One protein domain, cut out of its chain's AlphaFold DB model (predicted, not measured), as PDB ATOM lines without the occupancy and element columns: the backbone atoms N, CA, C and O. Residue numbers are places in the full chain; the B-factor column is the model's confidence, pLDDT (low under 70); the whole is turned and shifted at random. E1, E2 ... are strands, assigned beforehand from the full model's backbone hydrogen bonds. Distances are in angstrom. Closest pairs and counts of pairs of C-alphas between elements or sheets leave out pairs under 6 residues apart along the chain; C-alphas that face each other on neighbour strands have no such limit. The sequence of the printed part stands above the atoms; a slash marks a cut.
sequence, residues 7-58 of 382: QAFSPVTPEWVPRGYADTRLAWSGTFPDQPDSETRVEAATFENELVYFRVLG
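Overview. This is residues 7 to 58 of the 382 residues of an uncharacterized protein of Gemmatimonadetes bacterium (UniProt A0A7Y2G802). Picture one narrow, twisted sheet of four strands, built round the long hairpin of E2 and E3, with short E1 along one edge and E4 along the other. The link from E1 to E2, residues 13 to 23, makes a wide loop past one face of the sheet, and at the opposite end from the turn of E3 and E4 the start of E3 is hooked by a sharp bend. The printed part has 52 residues with no named helix and four named strands, E1, E2, E3 and E4 along the chain, and the sheet has the same order, E1 - E2 - E3 - E4, all antiparallel; the class is all strand. The whole is only just compact, close to loose, with a radius of gyration of the C-alphas of 11.7 A, and its elongated outline spans 34 by 20 by 17 A.

Arrangement. Begin near the first printed residue with E1, residues 9 to 12, an edge strand of the sheet. Its neighbour is E2, residues 24 to 32, an inner strand; the two are antiparallel, with 140 degrees between their directions, and form a hairpin although the link between them is long. Look at C-alphas 9 and 30, which face each other at 4.2 A, and then at N 10 and O 29, within hydrogen-bond range at 2.8 A. On the other side of E2 you will find E3, residues 35 to 47, the second inner strand. E2 and E3 form a hairpin with a tight link, antiparallel at 164 degrees. Their C-alphas 27 and 43 face each other at 4.3 A, and N 28 and O 42 are within hydrogen-bond range at 2.8 A, as are N 44 and O 26 at 2.8 A. E3 bends by 88 degrees at residue 38; before the bend, N 35 and O 32 are within hydrogen-bond range at 3.0 A. Beyond E3 comes E4, residues 50 to 57, the other edge strand. E3 and E4 form a hairpin with a tight link, antiparallel at 158 degrees; C-alphas 44 and 54 face each other at 4.3 A, and N 43 and O 55 are within hydrogen-bond range at 2.9 A. E1 and E4 are apart. The four strands make a meander, each strand the antiparallel neighbour of the one before, and from edge to edge their lines turn by 74 degrees.

Along the chain. Find C-alpha 9 at (-116.674, -34.368, -27.339), where E1 begins; its four residues, Phe 9 to Val 12, cover 9.2 A. After the long link, E2 begins at C-alpha 24, (-129.003, -23.641, -18.573), and its nine residues, Thr 24 to Phe 32, run 24.8 A. E3 is the longest strand by residues, with 13 from Gln 35 to Phe 47, and measures 31.7 A from first to last C-alpha. E4 runs 20.9 A from Glu 50 to Leu 57 and ends at C-alpha 57, (-123.526, -41.327, -18.939).

Size, cuts and confidence. Follow residues 7 to 58 and you meet no cut in the printed part. The two C-alphas farthest apart are those of Asp 37 and Glu 48, at 35.9 A, while the first and last printed C-alphas, of Gln 7 and Gly 58, are 17.9 A apart. The long link is that from E1 to E2, with 11 residues between them. In the B-factor column the mean pLDDT of the printed part is 79.6; residues 32 to 38, of which 35 to 38 belong to E3, are under 70.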
ATOM      1  N   GLN A   7    -111.759 -31.970 -27.197       70.56
ATOM      2  CA  GLN A   7    -111.765 -32.168 -28.651       70.56
ATOM      3  C   GLN A   7    -112.457 -33.471 -29.072       70.56
ATOM      4  O   GLN A   7    -112.940 -33.563 -30.198       70.56
ATOM      5  N   ALA A   8    -112.552 -34.450 -28.167       70.69
ATOM      6  CA  ALA A   8    -113.221 -35.727 -28.411       70.69
ATOM      7  C   ALA A   8    -114.744 -35.670 -28.181       70.69
ATOM      8  O   ALA A   8    -115.440 -36.658 -28.415       70.69
ATOM      9  N   PHE A   9    -115.272 -34.531 -27.716       78.00
ATOM     10  CA  PHE A   9    -116.674 -34.368 -27.339       78.00
ATOM     11  C   PHE A   9    -117.374 -33.314 -28.199       78.00
ATOM     12  O   PHE A   9    -116.978 -32.152 -28.265       78.00
ATOM     13  N   SER A  10    -118.478 -33.717 -28.819       82.12
ATOM     14  CA  SER A  10    -119.338 -32.863 -29.637       82.12
ATOM     15  C   SER A  10    -120.592 -32.439 -28.861       82.12
ATOM     16  O   SER A  10    -121.152 -33.245 -28.116       82.12
ATOM     17  N   PRO A  11    -121.052 -31.181 -28.977       84.12
ATOM     18  CA  PRO A  11    -122.246 -30.719 -28.276       84.12
ATOM     19  C   PRO A  11    -123.510 -31.405 -28.813       84.12
ATOM     20  O   PRO A  11    -123.717 -31.500 -30.020       84.12
ATOM     21  N   VAL A  12    -124.382 -31.846 -27.904       86.31
ATOM     22  CA  VAL A  12    -125.656 -32.525 -28.200       86.31
ATOM     23  C   VAL A  12    -126.795 -31.931 -27.370       86.31
ATOM     24  O   VAL A  12    -126.577 -31.266 -26.359       86.31
ATOM     25  N   THR A  13    -128.042 -32.158 -27.783       84.06
ATOM     26  CA  THR A  13    -129.227 -31.647 -27.072       84.06
ATOM     27  C   THR A  13    -129.434 -32.381 -25.747       84.06
ATOM     28  O   THR A  13    -129.567 -33.602 -25.811       84.06
ATOM     29  N   PRO A  14    -129.514 -31.706 -24.582       82.94
ATOM     30  CA  PRO A  14    -129.715 -32.349 -23.278       82.94
ATOM     31  C   PRO A  14    -130.971 -33.224 -23.228       82.94
ATOM     32  O   PRO A  14    -132.043 -32.796 -23.652       82.94
ATOM     33  N   GLU A  15    -130.849 -34.433 -22.681       81.69
ATOM     34  CA  GLU A  15    -131.952 -35.392 -22.555       81.69
ATOM     35  C   GLU A  15    -132.359 -35.623 -21.092       81.69
ATOM     36  O   GLU A  15    -133.510 -35.978 -20.829       81.69
ATOM     37  N   TRP A  16    -131.458 -35.417 -20.124       75.00
ATOM     38  CA  TRP A  16    -131.750 -35.660 -18.716       75.00
ATOM     39  C   TRP A  16    -132.217 -34.394 -18.005       75.00
ATOM     40  O   TRP A  16    -131.743 -33.279 -18.223       75.00
ATOM     41  N   VAL A  17    -133.179 -34.579 -17.102       78.50
ATOM     42  CA  VAL A  17    -133.694 -33.505 -16.255       78.50
ATOM     43  C   VAL A  17    -132.896 -33.493 -14.942       78.50
ATOM     44  O   VAL A  17    -132.888 -34.507 -14.233       78.50
ATOM     45  N   PRO A  18    -132.219 -32.381 -14.595       78.62
ATOM     46  CA  PRO A  18    -131.554 -32.234 -13.305       78.62
ATOM     47  C   PRO A  18    -132.547 -32.403 -12.148       78.62
ATOM     48  O   PRO A  18    -133.719 -32.056 -12.262       78.62
ATOM     49  N   ARG A  19    -132.081 -32.917 -11.000       70.12
ATOM     50  CA  ARG A  19    -132.928 -33.103  -9.801       70.12
ATOM     51  C   ARG A  19    -133.329 -31.784  -9.115       70.12
ATOM     52  O   ARG A  19    -134.117 -31.820  -8.177       70.12
ATOM     53  N   GLY A  20    -132.797 -30.651  -9.572       77.12
ATOM     54  CA  GLY A  20    -133.113 -29.305  -9.102       77.12
ATOM     55  C   GLY A  20    -133.357 -28.349 -10.269       77.12
ATOM     56  O   GLY A  20    -133.225 -28.728 -11.435       77.12
ATOM     57  N   TYR A  21    -133.725 -27.109  -9.952       82.25
ATOM     58  CA  TYR A  21    -133.850 -26.060 -10.960       82.25
ATOM     59  C   TYR A  21    -132.471 -25.711 -11.538       82.25
ATOM     60  O   TYR A  21    -131.483 -25.656 -10.811       82.25
ATOM     61  N   ALA A  22    -132.423 -25.501 -12.849       86.00
ATOM     62  CA  ALA A  22    -131.249 -25.052 -13.582       86.00
ATOM     63  C   ALA A  22    -131.735 -24.163 -14.730       86.00
ATOM     64  O   ALA A  22    -132.719 -24.517 -15.390       86.00
ATOM     65  N   ASP A  23    -131.066 -23.035 -14.951       88.00
ATOM     66  CA  ASP A  23    -131.410 -22.084 -16.012       88.00
ATOM     67  C   ASP A  23    -130.871 -22.541 -17.377       88.00
ATOM     68  O   ASP A  23    -131.537 -22.389 -18.400       88.00
ATOM     69  N   THR A  24    -129.710 -23.196 -17.375       86.12
ATOM     70  CA  THR A  24    -129.003 -23.641 -18.573       86.12
ATOM     71  C   THR A  24    -128.666 -25.118 -18.457       86.12
ATOM     72  O   THR A  24    -128.195 -25.593 -17.422       86.12
ATOM     73  N   ARG A  25    -128.896 -25.865 -19.538       87.75
ATOM     74  CA  ARG A  25    -128.543 -27.284 -19.655       87.75
ATOM     75  C   ARG A  25    -127.627 -27.471 -20.847       87.75
ATOM     76  O   ARG A  25    -127.902 -26.962 -21.930       87.75
ATOM     77  N   LEU A  26    -126.557 -28.216 -20.633       87.12
ATOM     78  CA  LEU A  26    -125.509 -28.470 -21.604       87.12
ATOM     79  C   LEU A  26    -125.288 -29.976 -21.680       87.12
ATOM     80  O   LEU A  26    -125.319 -30.668 -20.662       87.12
ATOM     81  N   ALA A  27    -125.073 -30.488 -22.883       86.56
ATOM     82  CA  ALA A  27    -124.737 -31.883 -23.069       86.56
ATOM     83  C   ALA A  27    -123.716 -32.043 -24.190       86.56
ATOM     84  O   ALA A  27    -123.706 -31.285 -25.160       86.56
ATOM     85  N   TRP A  28    -122.865 -33.048 -24.041       87.31
ATOM     86  CA  TRP A  28    -121.845 -33.421 -25.006       87.31
ATOM     87  C   TRP A  28    -121.846 -34.938 -25.193       87.31
ATOM     88  O   TRP A  28    -122.095 -35.663 -24.234       87.31
ATOM     89  N   SER A  29    -121.585 -35.422 -26.405       83.94
ATOM     90  CA  SER A  29    -121.356 -36.841 -26.703       83.94
ATOM     91  C   SER A  29    -119.963 -37.027 -27.290       83.94
ATOM     92  O   SER A  29    -119.524 -36.214 -28.108       83.94
ATOM     93  N   GLY A  30    -119.266 -38.068 -26.861       82.38
ATOM     94  CA  GLY A  30    -117.902 -38.378 -27.265       82.38
ATOM     95  C   GLY A  30    -117.492 -39.775 -26.820       82.38
ATOM     96  O   GLY A  30    -118.315 -40.560 -26.356       82.38
ATOM     97  N   THR A  31    -116.212 -40.092 -26.947       76.50
ATOM     98  CA  THR A  31    -115.640 -41.380 -26.533       76.50
ATOM     99  C   THR A  31    -114.508 -41.151 -25.538       76.50
ATOM    100  O   THR A  31    -113.805 -40.139 -25.591       76.50
ATOM    101  N   PHE A  32    -114.343 -42.063 -24.579       69.25
ATOM    102  CA  PHE A  32    -113.202 -42.002 -23.665       69.25
ATOM    103  C   PHE A  32    -111.934 -42.510 -24.369       69.25
ATOM    104  O   PHE A  32    -112.015 -43.509 -25.085       69.25
ATOM    105  N   PRO A  33    -110.750 -41.916 -24.114       63.16
ATOM    106  CA  PRO A  33    -109.483 -42.402 -24.672       63.16
ATOM    107  C   PRO A  33    -109.199 -43.878 -24.347       63.16
ATOM    108  O   PRO A  33    -108.666 -44.602 -25.182       63.16
ATOM    109  N   ASP A  34    -109.606 -44.326 -23.156       64.62
ATOM    110  CA  ASP A  34    -109.403 -45.696 -22.673       64.62
ATOM    111  C   ASP A  34    -110.481 -46.689 -23.167       64.62
ATOM    112  O   ASP A  34    -110.324 -47.898 -22.998       64.62
ATOM    113  N   GLN A  35    -111.584 -46.201 -23.757       64.12
ATOM    114  CA  GLN A  35    -112.703 -47.006 -24.279       64.12
ATOM    115  C   GLN A  35    -113.288 -46.374 -25.558       64.12
ATOM    116  O   GLN A  35    -114.372 -45.786 -25.519       64.12
ATOM    117  N   PRO A  36    -112.590 -46.491 -26.704       63.94
ATOM    118  CA  PRO A  36    -113.014 -45.869 -27.960       63.94
ATOM    119  C   PRO A  36    -114.324 -46.440 -28.523       63.94
ATOM    120  O   PRO A  36    -115.003 -45.746 -29.274       63.94
ATOM    121  N   ASP A  37    -114.697 -47.663 -28.138       63.66
ATOM    122  CA  ASP A  37    -115.905 -48.341 -28.623       63.66
ATOM    123  C   ASP A  37    -117.184 -47.969 -27.848       63.66
ATOM    124  O   ASP A  37    -118.266 -48.367 -28.266       63.66
ATOM    125  N   SER A  38    -117.092 -47.220 -26.737       64.81
ATOM    126  CA  SER A  38    -118.258 -46.879 -25.905       64.81
ATOM    127  C   SER A  38    -118.634 -45.404 -26.028       64.81
ATOM    128  O   SER A  38    -117.880 -44.514 -25.618       64.81
ATOM    129  N   GLU A  39    -119.831 -45.136 -26.560       72.94
ATOM    130  CA  GLU A  39    -120.352 -43.771 -26.641       72.94
ATOM    131  C   GLU A  39    -120.660 -43.252 -25.229       72.94
ATOM    132  O   GLU A  39    -121.507 -43.769 -24.495       72.94
ATOM    133  N   THR A  40    -119.941 -42.206 -24.839       76.62
ATOM    134  CA  THR A  40    -120.086 -41.538 -23.555       76.62
ATOM    135  C   THR A  40    -120.714 -40.175 -23.753       76.62
ATOM    136  O   THR A  40    -120.203 -39.296 -24.442       76.62
ATOM    137  N   ARG A  41    -121.799 -39.950 -23.031       82.38
ATOM    138  CA  ARG A  41    -122.500 -38.684 -22.966       82.38
ATOM    139  C   ARG A  41    -122.231 -37.989 -21.638       82.38
ATOM    140  O   ARG A  41    -122.296 -38.591 -20.574       82.38
ATOM    141  N   VAL A  42    -121.965 -36.696 -21.671       84.69
ATOM    142  CA  VAL A  42    -121.781 -35.857 -20.486       84.69
ATOM    143  C   VAL A  42    -122.896 -34.831 -20.464       84.69
ATOM    144  O   VAL A  42    -123.090 -34.121 -21.443       84.69
ATOM    145  N   GLU A  43    -123.624 -34.731 -19.357       86.56
ATOM    146  CA  GLU A  43    -124.629 -33.690 -19.151       86.56
ATOM    147  C   GLU A  43    -124.275 -32.821 -17.951       86.56
ATOM    148  O   GLU A  43    -123.908 -33.315 -16.884       86.56
ATOM    149  N   ALA A  44    -124.415 -31.514 -18.128       85.69
ATOM    150  CA  ALA A  44    -124.201 -30.512 -17.106       85.69
ATOM    151  C   ALA A  44    -125.374 -29.531 -17.072       85.69
ATOM    152  O   ALA A  44    -126.030 -29.282 -18.083       85.69
ATOM    153  N   ALA A  45    -125.641 -28.953 -15.909       86.69
ATOM    154  CA  ALA A  45    -126.579 -27.850 -15.794       86.69
ATOM    155  C   ALA A  45    -126.040 -26.799 -14.832       86.69
ATOM    156  O   ALA A  45    -125.386 -27.138 -13.839       86.69
ATOM    157  N   THR A  46    -126.323 -25.538 -15.141       88.00
ATOM    158  CA  THR A  46    -125.918 -24.391 -14.334       88.00
ATOM    159  C   THR A  46    -127.129 -23.634 -13.797       88.00
ATOM    160  O   THR A  46    -128.245 -23.799 -14.289       88.00
ATOM    161  N   PHE A  47    -126.905 -22.844 -12.754       88.50
ATOM    162  CA  PHE A  47    -127.828 -21.841 -12.234       88.50
ATOM    163  C   PHE A  47    -127.002 -20.610 -11.861       88.50
ATOM    164  O   PHE A  47    -126.034 -20.754 -11.121       88.50
ATOM    165  N   GLU A  48    -127.323 -19.436 -12.410       87.19
ATOM    166  CA  GLU A  48    -126.552 -18.197 -12.188       87.19
ATOM    167  C   GLU A  48    -125.042 -18.370 -12.473       87.19
ATOM    168  O   GLU A  48    -124.182 -17.906 -11.732       87.19
ATOM    169  N   ASN A  49    -124.710 -19.071 -13.566       84.06
ATOM    170  CA  ASN A  49    -123.347 -19.469 -13.958       84.06
ATOM    171  C   ASN A  49    -122.618 -20.434 -12.996       84.06
ATOM    172  O   ASN A  49    -121.461 -20.779 -13.253       84.06
ATOM    173  N   GLU A  50    -123.269 -20.942 -11.951       84.69
ATOM    174  CA  GLU A  50    -122.710 -21.975 -11.078       84.69
ATOM    175  C   GLU A  50    -123.146 -23.378 -11.512       84.69
ATOM    176  O   GLU A  50    -124.298 -23.613 -11.870       84.69
ATOM    177  N   LEU A  51    -122.224 -24.343 -11.482       82.75
ATOM    178  CA  LEU A  51    -122.500 -25.733 -11.853       82.75
ATOM    179  C   LEU A  51    -123.321 -26.430 -10.758       82.75
ATOM    180  O   LEU A  51    -122.794 -26.768  -9.701       82.75
ATOM    181  N   VAL A  52    -124.592 -26.715 -11.039       84.94
ATOM    182  CA  VAL A  52    -125.515 -27.386 -10.101       84.94
ATOM    183  C   VAL A  52    -125.732 -28.863 -10.421       84.94
ATOM    184  O   VAL A  52    -126.227 -29.631  -9.596       84.94
ATOM    185  N   TYR A  53    -125.364 -29.286 -11.629       82.44
ATOM    186  CA  TYR A  53    -125.524 -30.657 -12.087       82.44
ATOM    187  C   TYR A  53    -124.383 -31.033 -13.022       82.44
ATOM    188  O   TYR A  53    -124.047 -30.282 -13.933       82.44
ATOM    189  N   PHE A  54    -123.817 -32.216 -12.815       84.19
ATOM    190  CA  PHE A  54    -122.836 -32.815 -13.707       84.19
ATOM    191  C   PHE A  54    -122.976 -34.333 -13.644       84.19
ATOM    192  O   PHE A  54    -123.019 -34.914 -12.554       84.19
ATOM    193  N   ARG A  55    -123.073 -34.987 -14.799       79.56
ATOM    194  CA  ARG A  55    -123.194 -36.439 -14.895       79.56
ATOM    195  C   ARG A  55    -122.521 -36.953 -16.160       79.56
ATOM    196  O   ARG A  55    -122.725 -36.414 -17.239       79.56
ATOM    197  N   VAL A  56    -121.780 -38.044 -16.005       78.31
ATOM    198  CA  VAL A  56    -121.252 -38.845 -17.110       78.31
ATOM    199  C   VAL A  56    -122.155 -40.067 -17.284       78.31
ATOM    200  O   VAL A  56    -122.521 -40.724 -16.308       78.31
ATOM    201  N   LEU A  57    -122.558 -40.327 -18.518       76.50
ATOM    202  CA  LEU A  57    -123.526 -41.327 -18.939       76.50
ATOM    203  C   LEU A  57    -122.856 -42.193 -20.008       76.50
ATOM    204  O   LEU A  57    -122.653 -41.728 -21.122       76.50
ATOM    205  N   GLY A  58    -122.500 -43.428 -19.683       73.06
ATOM    206  CA  GLY A  58    -122.105 -44.410 -20.696       73.06
ATOM    207  C   GLY A  58    -123.247 -45.363 -21.031       73.06
ATOM    208  O   GLY A  58    -124.359 -45.224 -20.513       73.06
TER     209      GLY A  58